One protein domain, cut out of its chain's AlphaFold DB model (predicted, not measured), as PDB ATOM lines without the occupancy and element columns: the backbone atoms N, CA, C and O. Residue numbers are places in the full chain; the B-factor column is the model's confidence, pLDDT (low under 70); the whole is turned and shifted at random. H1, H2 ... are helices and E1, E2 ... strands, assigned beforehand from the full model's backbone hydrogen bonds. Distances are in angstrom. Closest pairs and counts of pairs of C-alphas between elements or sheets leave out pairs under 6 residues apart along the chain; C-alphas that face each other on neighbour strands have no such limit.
ATOM      1  N   PRO A  38     -62.636  21.437  10.345       87.50
ATOM      2  CA  PRO A  38     -61.459  21.514  11.199       87.50
ATOM      3  C   PRO A  38     -61.733  20.880  12.567       87.50
ATOM      4  O   PRO A  38     -62.830  20.990  13.123       87.50
ATOM      5  N   ASN A  39     -60.715  20.222  13.120       88.81
ATOM      6  CA  ASN A  39     -60.799  19.648  14.458       88.81
ATOM      7  C   ASN A  39     -60.843  20.761  15.513       88.81
ATOM      8  O   ASN A  39     -60.049  21.704  15.438       88.81
ATOM      9  N   PRO A  40     -61.708  20.638  16.533       91.19
ATOM     10  CA  PRO A  40     -61.584  21.439  17.740       91.19
ATOM     11  C   PRO A  40     -60.215  21.230  18.405       91.19
ATOM     12  O   PRO A  40     -59.622  20.155  18.321       91.19
ATOM     13  N   THR A  41     -59.713  22.260  19.077       91.56
ATOM     14  CA  THR A  41     -58.432  22.258  19.798       91.56
ATOM     15  C   THR A  41     -58.566  23.000  21.122       91.56
ATOM     16  O   THR A  41     -59.549  23.710  21.335       91.56
ATOM     17  N   ASN A  42     -57.572  22.864  22.007       90.44
ATOM     18  CA  ASN A  42     -57.525  23.567  23.295       90.44
ATOM     19  C   ASN A  42     -58.824  23.416  24.100       90.44
ATOM     20  O   ASN A  42     -59.354  24.405  24.609       90.44
ATOM     21  N   LEU A  43     -59.365  22.195  24.154       92.75
ATOM     22  CA  LEU A  43     -60.548  21.928  24.959       92.75
ATOM     23  C   LEU A  43     -60.172  22.103  26.424       92.75
ATOM     24  O   LEU A  43     -59.261  21.444  26.902       92.75
ATOM     25  N   THR A  44     -60.873  22.975  27.126       92.50
ATOM     26  CA  THR A  44     -60.835  23.112  28.576       92.50
ATOM     27  C   THR A  44     -62.200  22.759  29.132       92.50
ATOM     28  O   THR A  44     -63.220  22.832  28.438       92.50
ATOM     29  N   CYS A  45     -62.220  22.334  30.390       91.44
ATOM     30  CA  CYS A  45     -63.454  21.927  31.021       91.44
ATOM     31  C   CYS A  45     -63.494  22.289  32.499       91.44
ATOM     32  O   CYS A  45     -62.491  22.209  33.208       91.44
ATOM     33  N   THR A  46     -64.686  22.662  32.951       91.19
ATOM     34  CA  THR A  46     -64.948  23.074  34.327       91.19
ATOM     35  C   THR A  46     -66.195  22.365  34.823       91.19
ATOM     36  O   THR A  46     -67.219  22.341  34.138       91.19
ATOM     37  N   LEU A  47     -66.110  21.791  36.022       89.31
ATOM     38  CA  LEU A  47     -67.265  21.236  36.716       89.31
ATOM     39  C   LEU A  47     -67.955  22.347  37.499       89.31
ATOM     40  O   LEU A  47     -67.325  23.016  38.315       89.31
ATOM     41  N   ASN A  48     -69.254  22.505  37.283       88.81
ATOM     42  CA  ASN A  48     -70.082  23.400  38.073       88.81
ATOM     43  C   ASN A  48     -70.942  22.562  39.009       88.81
ATOM     44  O   ASN A  48     -71.578  21.593  38.584       88.81
ATOM     45  N   GLY A  49     -70.972  22.947  40.281       84.75
ATOM     46  CA  GLY A  49     -71.807  22.282  41.266       84.75
ATOM     47  C   GLY A  49     -73.015  23.096  41.690       84.75
ATOM     48  O   GLY A  49     -73.012  24.324  41.645       84.75
ATOM     49  N   LEU A  50     -74.028  22.379  42.165       80.94
ATOM     50  CA  LEU A  50     -75.177  22.918  42.873       80.94
ATOM     51  C   LEU A  50     -75.331  22.125  44.171       80.94
ATOM     52  O   LEU A  50     -75.353  20.897  44.149       80.94
ATOM     53  N   LEU A  51     -75.383  22.819  45.312       81.44
ATOM     54  CA  LEU A  51     -75.518  22.196  46.641       81.44
ATOM     55  C   LEU A  51     -74.450  21.119  46.945       81.44
ATOM     56  O   LEU A  51     -74.713  20.149  47.647       81.44
ATOM     57  N   GLY A  52     -73.233  21.284  46.416       78.06
ATOM     58  CA  GLY A  52     -72.112  20.364  46.648       78.06
ATOM     59  C   GLY A  52     -72.062  19.139  45.726       78.06
ATOM     60  O   GLY A  52     -71.080  18.403  45.780       78.06
ATOM     61  N   ALA A  53     -73.048  18.949  44.846       81.69
ATOM     62  CA  ALA A  53     -73.043  17.926  43.798       81.69
ATOM     63  C   ALA A  53     -72.704  18.533  42.428       81.69
ATOM     64  O   ALA A  53     -72.981  19.707  42.190       81.69
ATOM     65  N   VAL A  54     -72.114  17.751  41.520       83.38
ATOM     66  CA  VAL A  54     -71.858  18.163  40.130       83.38
ATOM     67  C   VAL A  54     -73.195  18.298  39.397       83.38
ATOM     68  O   VAL A  54     -73.948  17.335  39.305       83.38
ATOM     69  N   ALA A  55     -73.478  19.486  38.863       84.81
ATOM     70  CA  ALA A  55     -74.735  19.810  38.184       84.81
ATOM     71  C   ALA A  55     -74.554  20.031  36.676       84.81
ATOM     72  O   ALA A  55     -75.430  19.706  35.874       84.81
ATOM     73  N   SER A  56     -73.412  20.574  36.254       87.19
ATOM     74  CA  SER A  56     -73.109  20.745  34.833       87.19
ATOM     75  C   SER A  56     -71.614  20.750  34.558       87.19
ATOM     76  O   SER A  56     -70.791  20.943  35.454       87.19
ATOM     77  N   ILE A  57     -71.271  20.540  33.293       87.88
ATOM     78  CA  ILE A  57     -69.909  20.621  32.782       87.88
ATOM     79  C   ILE A  57     -69.883  21.725  31.735       87.88
ATOM     80  O   ILE A  57     -70.625  21.676  30.753       87.88
ATOM     81  N   THR A  58     -69.034  22.726  31.937       91.75
ATOM     82  CA  THR A  58     -68.763  23.745  30.925       91.75
ATOM     83  C   THR A  58     -67.534  23.331  30.139       91.75
ATOM     84  O   THR A  58     -66.470  23.127  30.714       91.75
ATOM     85  N   LEU A  59     -67.693  23.206  28.827       92.50
ATOM     86  CA  LEU A  59     -66.639  22.902  27.871       92.50
ATOM     87  C   LEU A  59     -66.338  24.154  27.052       92.50
ATOM     88  O   LEU A  59     -67.263  24.787  26.546       92.50
ATOM     89  N   THR A  60     -65.060  24.484  26.891       93.31
ATOM     90  CA  THR A  60     -64.606  25.592  26.042       93.31
ATOM     91  C   THR A  60     -63.532  25.091  25.094       93.31
ATOM     92  O   THR A  60     -62.595  24.440  25.532       93.31
ATOM     93  N   TRP A  61     -63.641  25.375  23.801       93.56
ATOM     94  CA  TRP A  61     -62.674  24.927  22.797       93.56
ATOM     95  C   TRP A  61     -62.452  25.985  21.723       93.56
ATOM     96  O   TRP A  61     -63.234  26.924  21.576       93.56
ATOM     97  N   LYS A  62     -61.388  25.801  20.941       92.62
ATOM     98  CA  LYS A  62     -61.072  26.615  19.768       92.62
ATOM     99  C   LYS A  62     -61.300  25.857  18.470       92.62
ATOM    100  O   LYS A  62     -60.963  24.678  18.377       92.62
ATOM    101  N   THR A  63     -61.841  26.522  17.458       89.69
ATOM    102  CA  THR A  63     -62.035  25.963  16.113       89.69
ATOM    103  C   THR A  63     -62.292  27.061  15.092       89.69
ATOM    104  O   THR A  63     -62.992  28.022  15.380       89.69
ATOM    105  N   THR A  64     -61.781  26.883  13.878       87.19
ATOM    106  CA  THR A  64     -61.952  27.830  12.767       87.19
ATOM    107  C   THR A  64     -63.285  27.662  12.030       87.19
ATOM    108  O   THR A  64     -63.472  28.230  10.953       87.19
ATOM    109  N   VAL A  65     -64.226  26.870  12.569       82.81
ATOM    110  CA  VAL A  65     -65.588  26.784  12.017       82.81
ATOM    111  C   VAL A  65     -66.304  28.123  12.244       82.81
ATOM    112  O   VAL A  65     -66.453  28.534  13.401       82.81
ATOM    113  N   PRO A  66     -66.786  28.797  11.183       77.56
ATOM    114  CA  PRO A  66     -67.503  30.058  11.319       77.56
ATOM    115  C   PRO A  66     -68.895  29.852  11.943       77.56
ATOM    116  O   PRO A  66     -69.522  28.814  11.722       77.56
ATOM    117  N   PRO A  67     -69.414  30.837  12.695       76.88
ATOM    118  CA  PRO A  67     -70.769  30.785  13.226       76.88
ATOM    119  C   PRO A  67     -71.820  30.991  12.112       76.88
ATOM    120  O   PRO A  67     -71.561  31.739  11.166       76.88
ATOM    121  N   PRO A  68     -73.032  30.413  12.228       75.12
ATOM    122  CA  PRO A  68     -73.472  29.480  13.265       75.12
ATOM    123  C   PRO A  68     -72.850  28.089  13.077       75.12
ATOM    124  O   PRO A  68     -72.863  27.532  11.982       75.12
ATOM    125  N   ALA A  69     -72.341  27.515  14.167       78.31
ATOM    126  CA  ALA A  69     -71.656  26.229  14.162       78.31
ATOM    127  C   ALA A  69     -72.338  25.249  15.121       78.31
ATOM    128  O   ALA A  69     -72.787  25.626  16.203       78.31
ATOM    129  N   THR A  70     -72.400  23.981  14.726       86.25
ATOM    130  CA  THR A  70     -72.910  22.886  15.553       86.25
ATOM    131  C   THR A  70     -71.783  21.914  15.862       86.25
ATOM    132  O   THR A  70     -70.869  21.718  15.054       86.25
ATOM    133  N   PHE A  71     -71.841  21.308  17.045       88.50
ATOM    134  CA  PHE A  71     -70.824  20.368  17.507       88.50
ATOM    135  C   PHE A  71     -71.481  19.137  18.104       88.50
ATOM    136  O   PHE A  71     -72.561  19.210  18.692       88.50
ATOM    137  N   ARG A  72     -70.809  17.997  17.968       87.81
ATOM    138  CA  ARG A  72     -71.178  16.761  18.655       87.81
ATOM    139  C   ARG A  72     -70.331  16.631  19.904       87.81
ATOM    140  O   ARG A  72     -69.114  16.803  19.855       87.81
ATOM    141  N   ILE A  73     -70.990  16.301  21.003       87.38
ATOM    142  CA  ILE A  73     -70.360  16.072  22.294       87.38
ATOM    143  C   ILE A  73     -70.780  14.695  22.786       87.38
ATOM    144  O   ILE A  73     -71.961  14.355  22.745       87.38
ATOM    145  N   GLY A  74     -69.822  13.889  23.224       83.06
ATOM    146  CA  GLY A  74     -70.086  12.519  23.653       83.06
ATOM    147  C   GLY A  74     -68.930  11.928  24.444       83.06
ATOM    148  O   GLY A  74     -67.866  12.541  24.547       83.06
ATOM    149  N   ILE A  75     -69.141  10.734  25.002       81.25
ATOM    150  CA  ILE A  75     -68.043   9.946  25.568       81.25
ATOM    151  C   ILE A  75     -67.297   9.284  24.416       81.25
ATOM    152  O   ILE A  75     -67.895   8.664  23.532       81.25
ATOM    153  N   VAL A  76     -65.980   9.420  24.444       83.38
ATOM    154  CA  VAL A  76     -65.083   8.856  23.448       83.38
ATOM    155  C   VAL A  76     -64.050   7.954  24.111       83.38
ATOM    156  O   VAL A  76     -63.637   8.193  25.241       83.38
ATOM    157  N   ALA A  77     -63.600   6.925  23.402       75.19
ATOM    158  CA  ALA A  77     -62.521   6.051  23.841       75.19
ATOM    159  C   ALA A  77     -61.332   6.082  22.880       75.19
ATOM    160  O   ALA A  77     -61.446   6.384  21.689       75.19
ATOM    161  N   GLY A  78     -60.170   5.724  23.424       68.62
ATOM    162  CA  GLY A  78     -58.923   5.620  22.680       68.62
ATOM    163  C   GLY A  78     -58.295   6.967  22.312       68.62
ATOM    164  O   GLY A  78     -58.845   8.049  22.529       68.62
ATOM    165  N   ALA A  79     -57.095   6.886  21.732       64.88
ATOM    166  CA  ALA A  79     -56.282   8.049  21.373       64.88
ATOM    167  C   ALA A  79     -56.937   8.953  20.310       64.88
ATOM    168  O   ALA A  79     -56.723  10.160  20.308       64.88
ATOM    169  N   ASN A  80     -57.776   8.372  19.446       65.69
ATOM    170  CA  ASN A  80     -58.392   9.069  18.314       65.69
ATOM    171  C   ASN A  80     -59.826   9.550  18.602       65.69
ATOM    172  O   ASN A  80     -60.425  10.221  17.765       65.69
ATOM    173  N   GLY A  81     -60.377   9.219  19.777       64.31
ATOM    174  CA  GLY A  81     -61.708   9.654  20.194       64.31
ATOM    175  C   GLY A  81     -62.854   8.924  19.488       64.31
ATOM    176  O   GLY A  81     -63.769   9.558  18.976       64.31
ATOM    177  N   THR A  82     -62.843   7.591  19.448       69.44
ATOM    178  CA  THR A  82     -63.979   6.836  18.898       69.44
ATOM    179  C   THR A  82     -65.191   6.991  19.825       69.44
ATOM    180  O   THR A  82     -65.066   6.654  21.003       69.44
ATOM    181  N   PRO A  83     -66.351   7.486  19.354       69.31
ATOM    182  CA  PRO A  83     -67.524   7.660  20.209       69.31
ATOM    183  C   PRO A  83     -68.027   6.298  20.699       69.31
ATOM    184  O   PRO A  83     -68.259   5.397  19.895       69.31
ATOM    185  N   THR A  84     -68.175   6.139  22.014       65.81
ATOM    186  CA  THR A  84     -68.543   4.857  22.643       65.81
ATOM    187  C   THR A  84     -70.033   4.718  22.937       65.81
ATOM    188  O   THR A  84     -70.522   3.600  23.071       65.81
ATOM    189  N   SER A  85     -70.770   5.827  23.024       59.81
ATOM    190  CA  SER A  85     -72.235   5.862  23.144       59.81
ATOM    191  C   SER A  85     -72.771   7.241  22.731       59.81
ATOM    192  O   SER A  85     -71.984   8.136  22.432       59.81
ATOM    193  N   GLY A  86     -74.102   7.375  22.629       61.22
ATOM    194  CA  GLY A  86     -74.835   8.486  22.000       61.22
ATOM    195  C   GLY A  86     -74.200   9.879  22.099       61.22
ATOM    196  O   GLY A  86     -73.765  10.317  23.157       61.22
ATOM    197  N   ASN A  87     -74.191  10.596  20.975       73.50
ATOM    198  CA  ASN A  87     -73.704  11.969  20.917       73.50
ATOM    199  C   ASN A  87     -74.861  12.946  21.116       73.50
ATOM    200  O   ASN A  87     -75.935  12.776  20.540       73.50
ATOM    201  N   VAL A  88     -74.601  14.011  21.858       76.69
ATOM    202  CA  VAL A  88     -75.475  15.174  21.941       76.69
ATOM    203  C   VAL A  88     -75.000  16.203  20.926       76.69
ATOM    204  O   VAL A  88     -73.818  16.545  20.878       76.69
ATOM    205  N   THR A  89     -75.927  16.734  20.136       83.00
ATOM    206  CA  THR A  89     -75.661  17.938  19.348       83.00
ATOM    207  C   THR A  89     -75.802  19.155  20.251       83.00
ATOM    208  O   THR A  89     -76.871  19.392  20.810       83.00
ATOM    209  N   ALA A  90     -74.731  19.929  20.381       80.38
ATOM    210  CA  ALA A  90     -74.724  21.189  21.102       80.38
ATOM    211  C   ALA A  90     -74.577  22.355  20.122       80.38
ATOM    212  O   ALA A  90     -73.785  22.304  19.175       80.38
ATOM    213  N   THR A  91     -75.318  23.424  20.398       83.81
ATOM    214  CA  THR A  91     -75.134  24.729  19.761       83.81
ATOM    215  C   THR A  91     -74.357  25.599  20.745       83.81
ATOM    216  O   THR A  91     -74.962  26.139  21.674       83.81
ATOM    217  N   PRO A  92     -73.020  25.666  20.644       83.56
ATOM    218  CA  PRO A  92     -72.227  26.464  21.563       83.56
ATOM    219  C   PRO A  92     -72.426  27.956  21.317       83.56
ATOM    220  O   PRO A  92     -72.785  28.400  20.225       83.56
ATOM    221  N   THR A  93     -72.089  28.735  22.332       87.69
ATOM    222  CA  THR A  93     -72.032  30.189  22.243       87.69
ATOM    223  C   THR A  93     -70.612  30.608  21.886       87.69
ATOM    224  O   THR A  93     -69.648  30.093  22.457       87.69
ATOM    225  N   LEU A  94     -70.473  31.548  20.950       86.38
ATOM    226  CA  LEU A  94     -69.189  32.193  20.692       86.38
ATOM    227  C   LEU A  94     -68.826  33.066  21.898       86.38
ATOM    228  O   LEU A  94     -69.635  33.877  22.355       86.38
ATOM    229  N   VAL A  95     -67.611  32.913  22.407       84.06
ATOM    230  CA  VAL A  95     -67.111  33.766  23.481       84.06
ATOM    231  C   VAL A  95     -66.874  35.166  22.909       84.06
ATOM    232  O   VAL A  95     -66.142  35.348  21.935       84.06
ATOM    233  N   SER A  96     -67.543  36.166  23.492       78.50
ATOM    234  CA  SER A  96     -67.474  37.556  23.027       78.50
ATOM    235  C   SER A  96     -66.030  38.058  22.974       78.50
ATOM    236  O   SER A  96     -65.246  37.820  23.890       78.50
ATOM    237  N   GLY A  97     -65.679  38.758  21.894       70.50
ATOM    238  CA  GLY A  97     -64.341  39.323  21.699       70.50
ATOM    239  C   GLY A  97     -63.259  38.311  21.304       70.50
ATOM    240  O   GLY A  97     -62.135  38.722  21.028       70.50
ATOM    241  N   THR A  98     -63.573  37.016  21.220       73.81
ATOM    242  CA  THR A  98     -62.642  35.984  20.749       73.81
ATOM    243  C   THR A  98     -63.215  35.274  19.534       73.81
ATOM    244  O   THR A  98     -64.140  34.468  19.648       73.81
ATOM    245  N   GLN A  99     -62.647  35.553  18.362       73.44
ATOM    246  CA  GLN A  99     -62.918  34.740  17.182       73.44
ATOM    247  C   GLN A  99     -62.479  33.293  17.474       73.44
ATOM    248  O   GLN A  99     -61.514  33.064  18.210       73.44
ATOM    249  N   ASP A 100     -63.233  32.322  16.962       85.12
ATOM    250  CA  ASP A 100     -62.923  30.887  17.023       85.12
ATOM    251  C   ASP A 100     -63.012  30.215  18.401       85.12
ATOM    252  O   ASP A 100     -62.717  29.027  18.499       85.12
ATOM    253  N   THR A 101     -63.418  30.910  19.470       92.12
ATOM    254  CA  THR A 101     -63.573  30.294  20.801       92.12
ATOM    255  C   THR A 101     -65.042  30.071  21.131       92.12
ATOM    256  O   THR A 101     -65.834  31.010  21.171       92.12
ATOM    257  N   TYR A 102     -65.395  28.818  21.395       91.12
ATOM    258  CA  TYR A 102     -66.758  28.375  21.657       91.12
ATOM    259  C   TYR A 102     -66.876  27.794  23.059       91.12
ATOM    260  O   TYR A 102     -65.979  27.086  23.513       91.12
ATOM    261  N   THR A 103     -68.010  28.048  23.706       92.69
ATOM    262  CA  THR A 103     -68.345  27.500  25.022       92.69
ATOM    263  C   THR A 103     -69.714  26.832  24.980       92.69
ATOM    264  O   THR A 103     -70.675  27.389  24.446       92.69
ATOM    265  N   ALA A 104     -69.825  25.648  25.580       91.00
ATOM    266  CA  ALA A 104     -71.092  24.971  25.823       91.00
ATOM    267  C   ALA A 104     -71.173  24.486  27.272       91.00
ATOM    268  O   ALA A 104     -70.231  23.890  27.791       91.00
ATOM    269  N   THR A 105     -72.321  24.707  27.910       90.25
ATOM    270  CA  THR A 105     -72.619  24.157  29.237       90.25
ATOM    271  C   THR A 105     -73.590  23.004  29.081       90.25
ATOM    272  O   THR A 105     -74.687  23.174  28.553       90.25
ATOM    273  N   ILE A 106     -73.180  21.830  29.547       86.44
ATOM    274  CA  ILE A 106     -73.937  20.592  29.414       86.44
ATOM    275  C   ILE A 106     -74.405  20.178  30.806       86.44
ATOM    276  O   ILE A 106     -73.563  19.948  31.680       86.44
ATOM    277  N   PRO A 107     -75.720  20.099  31.051       82.44
ATOM    278  CA  PRO A 107     -76.220  19.602  32.321       82.44
ATOM    279  C   PRO A 107     -75.878  18.119  32.459       82.44
ATOM    280  O   PRO A 107     -75.944  17.366  31.481       82.44
ATOM    281  N   VAL A 108     -75.520  17.697  33.675       73.44
ATOM    282  CA  VAL A 108     -75.173  16.291  33.925       73.44
ATOM    283  C   VAL A 108     -76.321  15.365  33.567       73.44
ATOM    284  O   VAL A 108     -76.046  14.279  33.100       73.44
ATOM    285  N   ASP A 109     -77.578  15.803  33.664       71.06
ATOM    286  CA  ASP A 109     -78.762  15.018  33.294       71.06
ATOM    287  C   ASP A 109     -78.780  14.624  31.817       71.06
ATOM    288  O   ASP A 109     -79.104  13.491  31.475       71.06
ATOM    289  N   LEU A 110     -78.344  15.512  30.924       68.12
ATOM    290  CA  LEU A 110     -78.217  15.191  29.500       68.12
ATOM    291  C   LEU A 110     -77.113  14.160  29.264       68.12
ATOM    292  O   LEU A 110     -77.199  13.292  28.395       68.12
ATOM    293  N   LEU A 111     -76.087  14.256  30.102       62.97
ATOM    294  CA  LEU A 111     -75.018  13.299  30.193       62.97
ATOM    295  C   LEU A 111     -75.396  12.097  31.077       62.97
ATOM    296  O   LEU A 111     -74.609  11.181  31.090       62.97
ATOM    297  N   THR A 112     -76.533  11.995  31.786       55.06
ATOM    298  CA  THR A 112     -76.811  10.861  32.712       55.06
ATOM    299  C   THR A 112     -77.012   9.547  31.968       55.06
ATOM    300  O   THR A 112     -76.590   8.496  32.453       55.06
ATOM    301  N   SER A 113     -77.539   9.602  30.741       55.56
ATOM    302  CA  SER A 113     -77.529   8.455  29.821       55.56
ATOM    303  C   SER A 113     -76.104   7.967  29.499       55.56
ATOM    304  O   SER A 113     -75.913   6.801  29.166       55.56
ATOM    305  N   LEU A 114     -75.101   8.836  29.663       56.28
ATOM    306  CA  LEU A 114     -73.668   8.588  29.489       56.28
ATOM    307  C   LEU A 114     -72.908   8.399  30.838       56.28
ATOM    308  O   LEU A 114     -71.972   7.607  30.912       56.28
ATOM    309  N   LEU A 115     -73.336   9.059  31.922       57.62
ATOM    310  CA  LEU A 115     -72.669   9.231  33.225       57.62
ATOM    311  C   LEU A 115     -73.184   8.294  34.318       57.62
ATOM    312  O   LEU A 115     -72.573   8.221  35.380       57.62
ATOM    313  N   THR A 116     -74.274   7.557  34.100       55.78
ATOM    314  CA  THR A 116     -74.682   6.472  35.018       55.78
ATOM    315  C   THR A 116     -73.574   5.425  35.192       55.78
ATOM    316  O   THR A 116     -73.513   4.764  36.223       55.78
ATOM    317  N   SER A 117     -72.643   5.348  34.234       53.50
ATOM    318  CA  SER A 117     -71.404   4.564  34.313       53.50
ATOM    319  C   SER A 117     -70.213   5.281  34.984       53.50
ATOM    320  O   SER A 117     -69.175   4.654  35.191       53.50
ATOM    321  N   LEU A 118     -70.339   6.572  35.327       56.72
ATOM    322  CA  LEU A 118     -69.252   7.429  35.829       56.72
ATOM    323  C   LEU A 118     -69.251   7.680  37.336       56.72
ATOM    324  O   LEU A 118     -68.262   8.214  37.833       56.72
ATOM    325  N   LEU A 119     -70.302   7.334  38.089       64.12
ATOM    326  CA  LEU A 119     -70.243   7.486  39.548       64.12
ATOM    327  C   LEU A 119     -69.157   6.556  40.108       64.12
ATOM    328  O   LEU A 119     -69.324   5.340  40.137       64.12
ATOM    329  N   GLY A 120     -68.042   7.140  40.551       64.81
ATOM    330  CA  GLY A 120     -66.858   6.389  40.972       64.81
ATOM    331  C   GLY A 120     -65.958   5.924  39.821       64.81
ATOM    332  O   GLY A 120     -65.084   5.092  40.048       64.81
ATOM    333  N   SER A 121     -66.142   6.451  38.609       70.69
ATOM    334  CA  SER A 121     -65.370   6.095  37.417       70.69
ATOM    335  C   SER A 121     -64.914   7.344  36.647       70.69
ATOM    336  O   SER A 121     -65.316   8.478  36.923       70.69
ATOM    337  N   THR A 122     -64.007   7.122  35.704       78.25
ATOM    338  CA  THR A 122     -63.408   8.135  34.840       78.25
ATOM    339  C   THR A 122     -63.902   7.912  33.415       78.25
ATOM    340  O   THR A 122     -63.904   6.777  32.937       78.25
ATOM    341  N   ALA A 123     -64.267   8.978  32.705       80.69
ATOM    342  CA  ALA A 123     -64.506   8.902  31.267       80.69
ATOM    343  C   ALA A 123     -63.933  10.088  30.516       80.69
ATOM    344  O   ALA A 123     -63.725  11.168  31.059       80.69
ATOM    345  N   THR A 124     -63.709   9.879  29.227       86.50
ATOM    346  CA  THR A 124     -63.221  10.917  28.335       86.50
ATOM    347  C   THR A 124     -64.388  11.505  27.557       86.50
ATOM    348  O   THR A 124     -65.026  10.822  26.760       86.50
ATOM    349  N   LEU A 125     -64.659  12.788  27.775       86.75
ATOM    350  CA  LEU A 125     -65.526  13.575  26.914       86.75
ATOM    351  C   LEU A 125     -64.761  14.011  25.672       86.75
ATOM    352  O   LEU A 125     -63.582  14.356  25.738       86.75
ATOM    353  N   GLY A 126     -65.458  14.021  24.545       89.81
ATOM    354  CA  GLY A 126     -64.966  14.541  23.285       89.81
ATOM    355  C   GLY A 126     -65.874  15.637  22.744       89.81
ATOM    356  O   GLY A 126     -67.095  15.535  22.848       89.81
ATOM    357  N   VAL A 127     -65.281  16.621  22.066       90.56
ATOM    358  CA  VAL A 127     -65.977  17.560  21.175       90.56
ATOM    359  C   VAL A 127     -65.489  17.382  19.735       90.56
ATOM    360  O   VAL A 127     -64.284  17.409  19.481       90.56
ATOM    361  N   SER A 128     -66.419  17.231  18.789       89.75
ATOM    362  CA  SER A 128     -66.150  17.212  17.344       89.75
ATOM    363  C   SER A 128     -67.003  18.240  16.601       89.75
ATOM    364  O   SER A 128     -68.143  18.524  16.975       89.75
ATOM    365  N   GLY A 129     -66.433  18.829  15.552       88.12
ATOM    366  CA  GLY A 129     -67.137  19.784  14.698       88.12
ATOM    367  C   GLY A 129     -68.113  19.078  13.767       88.12
ATOM    368  O   GLY A 129     -67.809  17.992  13.271       88.12
ATOM    369  N   THR A 130     -69.259  19.703  13.489       86.00
ATOM    370  CA  THR A 130     -70.183  19.249  12.443       86.00
ATOM    371  C   THR A 130     -70.482  20.335  11.424       86.00
ATOM    372  O   THR A 130     -70.640  21.497  11.781       86.00
ATOM    373  N   ALA A 131     -70.615  19.939  10.157       79.38
ATOM    374  CA  ALA A 131     -71.132  20.793   9.093       79.38
ATOM    375  C   ALA A 131     -72.243  20.065   8.319       79.38
ATOM    376  O   ALA A 131     -72.074  18.951   7.815       79.38
ATOM    377  N   GLY A 132     -73.422  20.685   8.242       74.00
ATOM    378  CA  GLY A 132     -74.617  20.017   7.726       74.00
ATOM    379  C   GLY A 132     -74.957  18.742   8.512       74.00
ATOM    380  O   GLY A 132     -74.683  18.635   9.706       74.00
ATOM    381  N   SER A 133     -75.564  17.760   7.845       69.25
ATOM    382  CA  SER A 133     -76.003  16.505   8.474       69.25
ATOM    383  C   SER A 133     -74.923  15.419   8.538       69.25
ATOM    384  O   SER A 133     -74.966  14.567   9.427       69.25
ATOM    385  N   ASN A 134     -73.946  15.450   7.626       73.50
ATOM    386  CA  ASN A 134     -73.049  14.315   7.379       73.50
ATOM    387  C   ASN A 134     -71.562  14.607   7.611       73.50
ATOM    388  O   ASN A 134     -70.795  13.661   7.782       73.50
ATOM    389  N   TRP A 135     -71.134  15.875   7.636       77.38
ATOM    390  CA  TRP A 135     -69.717  16.190   7.800       77.38
ATOM    391  C   TRP A 135     -69.360  16.305   9.272       77.38
ATOM    392  O   TRP A 135     -69.984  17.061  10.019       77.38
ATOM    393  N   VAL A 136     -68.332  15.565   9.665       83.81
ATOM    394  CA  VAL A 136     -67.733  15.592  10.997       83.81
ATOM    395  C   VAL A 136     -66.244  15.854  10.884       83.81
ATOM    396  O   VAL A 136     -65.613  15.475   9.896       83.81
ATOM    397  N   SER A 137     -65.681  16.485  11.906       86.50
ATOM    398  CA  SER A 137     -64.235  16.610  12.019       86.50
ATOM    399  C   SER A 137     -63.591  15.219  12.183       86.50
ATOM    400  O   SER A 137     -64.154  14.363  12.870       86.50
ATOM    401  N   PRO A 138     -62.430  14.953  11.558       81.56
ATOM    402  CA  PRO A 138     -61.777  13.641  11.616       81.56
ATOM    403  C   PRO A 138     -61.283  13.255  13.018       81.56
ATOM    404  O   PRO A 138     -61.018  12.083  13.268       81.56
ATOM    405  N   GLY A 139     -61.143  14.221  13.925       84.06
ATOM    406  CA  GLY A 139     -60.750  13.997  15.311       84.06
ATOM    407  C   GLY A 139     -61.636  14.730  16.314       84.06
ATOM    408  O   GLY A 139     -62.500  15.537  15.957       84.06
ATOM    409  N   TRP A 140     -61.368  14.436  17.583       88.69
ATOM    410  CA  TRP A 140     -62.064  14.980  18.744       88.69
ATOM    411  C   TRP A 140     -61.074  15.722  19.641       88.69
ATOM    412  O   TRP A 140     -59.996  15.197  19.927       88.69
ATOM    413  N   ALA A 141     -61.451  16.902  20.133       90.62
ATOM    414  CA  ALA A 141     -60.777  17.478  21.294       90.62
ATOM    415  C   ALA A 141     -61.307  16.799  22.551       90.62
ATOM    416  O   ALA A 141     -62.507  16.533  22.625       90.62
ATOM    417  N   ARG A 142     -60.436  16.481  23.509       91.06
ATOM    418  CA  ARG A 142     -60.764  15.540  24.583       91.06
ATOM    419  C   ARG A 142     -60.502  16.124  25.961       91.06
ATOM    420  O   ARG A 142     -59.625  16.961  26.143       91.06
ATOM    421  N   ALA A 143     -61.306  15.691  26.918       88.88
ATOM    422  CA  ALA A 143     -61.150  16.021  28.319       88.88
ATOM    423  C   ALA A 143     -61.555  14.819  29.167       88.88
ATOM    424  O   ALA A 143     -62.585  14.193  28.930       88.88
ATOM    425  N   GLU A 144     -60.742  14.488  30.152       87.94
ATOM    426  CA  GLU A 144     -61.046  13.484  31.152       87.94
ATOM    427  C   GLU A 144     -61.931  14.083  32.243       87.94
ATOM    428  O   GLU A 144     -61.632  15.139  32.795       87.94
ATOM    429  N   VAL A 145     -63.018  13.391  32.561       85.75
ATOM    430  CA  VAL A 145     -63.940  13.728  33.637       85.75
ATOM    431  C   VAL A 145     -63.949  12.589  34.634       85.75
ATOM    432  O   VAL A 145     -64.228  11.440  34.288       85.75
ATOM    433  N   LYS A 146     -63.689  12.930  35.889       84.75
ATOM    434  CA  LYS A 146     -63.776  12.022  37.022       84.75
ATOM    435  C   LYS A 146     -64.825  12.549  37.983       84.75
ATOM    436  O   LYS A 146     -64.690  13.666  38.484       84.75
ATOM    437  N   ILE A 147     -65.837  11.733  38.255       80.31
ATOM    438  CA  ILE A 147     -66.879  12.048  39.234       80.31
ATOM    439  C   ILE A 147     -66.771  11.057  40.389       80.31
ATOM    440  O   ILE A 147     -66.880   9.844  40.205       80.31
ATOM    441  N   VAL A 148     -66.526  11.563  41.597       77.75
ATOM    442  CA  VAL A 148     -66.435  10.704  42.786       77.75
ATOM    443  C   VAL A 148     -67.791  10.094  43.135       77.75
ATOM    444  O   VAL A 148     -68.848  10.609  42.764       77.75
ATOM    445  N   LEU A 149     -67.758   8.963  43.844       66.56
ATOM    446  CA  LEU A 149     -68.958   8.274  44.310       66.56
ATOM    447  C   LEU A 149     -69.867   9.272  45.056       66.56
ATOM    448  O   LEU A 149     -69.372  10.043  45.874       66.56
ATOM    449  N   LEU A 150     -71.172   9.252  44.751       69.12
ATOM    450  CA  LEU A 150     -72.203  10.229  45.167       69.12
ATOM    451  C   LEU A 150     -72.270  11.538  44.363       69.12
ATOM    452  O   LEU A 150     -73.060  12.413  44.705       69.12
ATOM    453  N   GLY A 151     -71.490  11.691  43.288       68.44
ATOM    454  CA  GLY A 151     -71.601  12.871  42.424       68.44
ATOM    455  C   GLY A 151     -71.139  14.164  43.095       68.44
ATOM    456  O   GLY A 151     -71.509  15.249  42.651       68.44
ATOM    457  N   LEU A 152     -70.362  14.066  44.178       78.88
ATOM    458  CA  LEU A 152     -69.897  15.222  44.935       78.88
ATOM    459  C   LEU A 152     -68.893  16.027  44.112       78.88
ATOM    460  O   LEU A 152     -67.981  15.479  43.497       78.88
ATOM    461  N   LEU A 153     -69.038  17.348  44.126       77.75
ATOM    462  CA  LEU A 153     -68.102  18.247  43.458       77.75
ATOM    463  C   LEU A 153     -66.708  18.146  44.093       77.75
ATOM    464  O   LEU A 153     -65.695  18.175  43.398       77.75
ATOM    465  N   LEU A 154     -66.659  17.989  45.419       76.75
ATOM    466  CA  LEU A 154     -65.414  17.858  46.164       76.75
ATOM    467  C   LEU A 154     -64.732  16.523  45.816       76.75
ATOM    468  O   LEU A 154     -65.231  15.456  46.164       76.75
ATOM    469  N   GLY A 155     -63.595  16.587  45.122       75.31
ATOM    470  CA  GLY A 155     -62.847  15.408  44.664       75.31
ATOM    471  C   GLY A 155     -63.167  14.962  43.233       75.31
ATOM    472  O   GLY A 155     -62.461  14.103  42.703       75.31
ATOM    473  N   SER A 156     -64.171  15.565  42.592       82.81
ATOM    474  CA  SER A 156     -64.380  15.433  41.150       82.81
ATOM    475  C   SER A 156     -63.416  16.346  40.391       82.81
ATOM    476  O   SER A 156     -63.064  17.428  40.864       82.81
ATOM    477  N   SER A 157     -62.976  15.922  39.209       87.06
ATOM    478  CA  SER A 157     -62.025  16.680  38.396       87.06
ATOM    479  C   SER A 157     -62.384  16.628  36.921       87.06
ATOM    480  O   SER A 157     -62.975  15.662  36.441       87.06
ATOM    481  N   CYS A 158     -61.992  17.675  36.204       87.44
ATOM    482  CA  CYS A 158     -62.075  17.723  34.758       87.44
ATOM    483  C   CYS A 158     -60.748  18.245  34.209       87.44
ATOM    484  O   CYS A 158     -60.311  19.329  34.597       87.44
ATOM    485  N   THR A 159     -60.082  17.456  33.369       90.12
ATOM    486  CA  THR A 159     -58.737  17.758  32.869       90.12
ATOM    487  C   THR A 159     -58.663  17.599  31.353       90.12
ATOM    488  O   THR A 159     -59.131  16.590  30.831       90.12
ATOM    489  N   PRO A 160     -58.073  18.560  30.626       88.81
ATOM    490  CA  PRO A 160     -57.903  18.456  29.179       88.81
ATOM    491  C   PRO A 160     -56.919  17.337  28.796       88.81
ATOM    492  O   PRO A 160     -55.998  17.050  29.563       88.81
ATOM    493  N   LEU A 161     -57.117  16.721  27.622       84.06
ATOM    494  CA  LEU A 161     -56.299  15.629  27.065       84.06
ATOM    495  C   LEU A 161     -55.730  15.951  25.679       84.06
ATOM    496  O   LEU A 161     -56.413  16.654  24.899       84.06
TER     497      LEU A 161
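AT A GLANCE: This is residues 38 to 161 of the 161 residues of the protein "Ig-like domain-containing protein" of Leucobacter sp. Ag1 (UniProt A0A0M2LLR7). Two antiparallel sheets lie face to face as a sandwich, with their strands crossed; the larger one, E4 E3 E6 E7 E8, is strongly twisted, and its edge strand E8 comes close to E1 of the smaller one, E1 E2 E5. The short helix H1, between E5 and E6 in the chain, only grazes the larger sheet. The printed part has 124 residues, with one named helix and eight named strands in the order E1 E2 E3 E4 E5 H1 E6 E7 E8, and its class is mostly strand. It is compact, with a radius of gyration of the C-alphas of 13.9 A, and spans 39 by 31 by 22 A.

IN THESE COORDINATES: E1, residues 41 to 50, begins at C-alpha 41 (-58.432, 22.258, 19.798) and is 28.5 A long. E2, residues 53 to 62, is 28.2 A long. E3, residues 70 to 77, is 21.4 A long and bends by 54 degrees at residue 74. E4 is residues 88 to 90, and E5, residues 101 to 107, is 20.2 A long. H1 is residues 112 to 115. E6, residues 121 to 131, is the longest strand at 32.4 A and begins at C-alpha 121 (-65.370, 6.095, 37.417). E7, residues 141 to 147, is 19.7 A long, and E8, residues 157 to 160, ends at C-alpha 160 (-57.903, 18.456, 29.179).

HOW THE PARTS SIT: In the larger sheet, E3 and E4 form a hairpin, with N 73 and O 88 2.8 A apart. E3 and E6 are antiparallel at 146 degrees, with N 72 and O 128 at 2.9 A. E6, E7 and E8 form a meander, each strand the antiparallel neighbour of the one before, and two hairpins: N 125 and O 143 are 2.8 A apart, N 144 and O 159 2.7 A. In the smaller sheet, E1 and E2 form a hairpin, with N 46 and O 58 at 2.9 A, and E2 and E5 pair with N 59 and O 104 at 2.8 A. The strands of one sheet stand at 41 degrees to those of the other. The closest C-alphas of E1 and E8, those of Thr 44 and Pro 160, are 5.5 A apart. E5 is apart from E6, E7 and E8. H1 grazes the larger sheet with residues 114 to 115; it is too short for an O i to N i+4 pair, and its one O i to N i+3 pair is within hydrogen-bond range.

THE WHOLE: The two C-alphas farthest apart, those of Leu 51 and Asn 134, are 40.1 A apart. The printed part has no cut, and no link is long. The mean pLDDT of the printed part is 80.2; residues 78 to 86, 110 to 120, 133 and 149 to 151 are under 70.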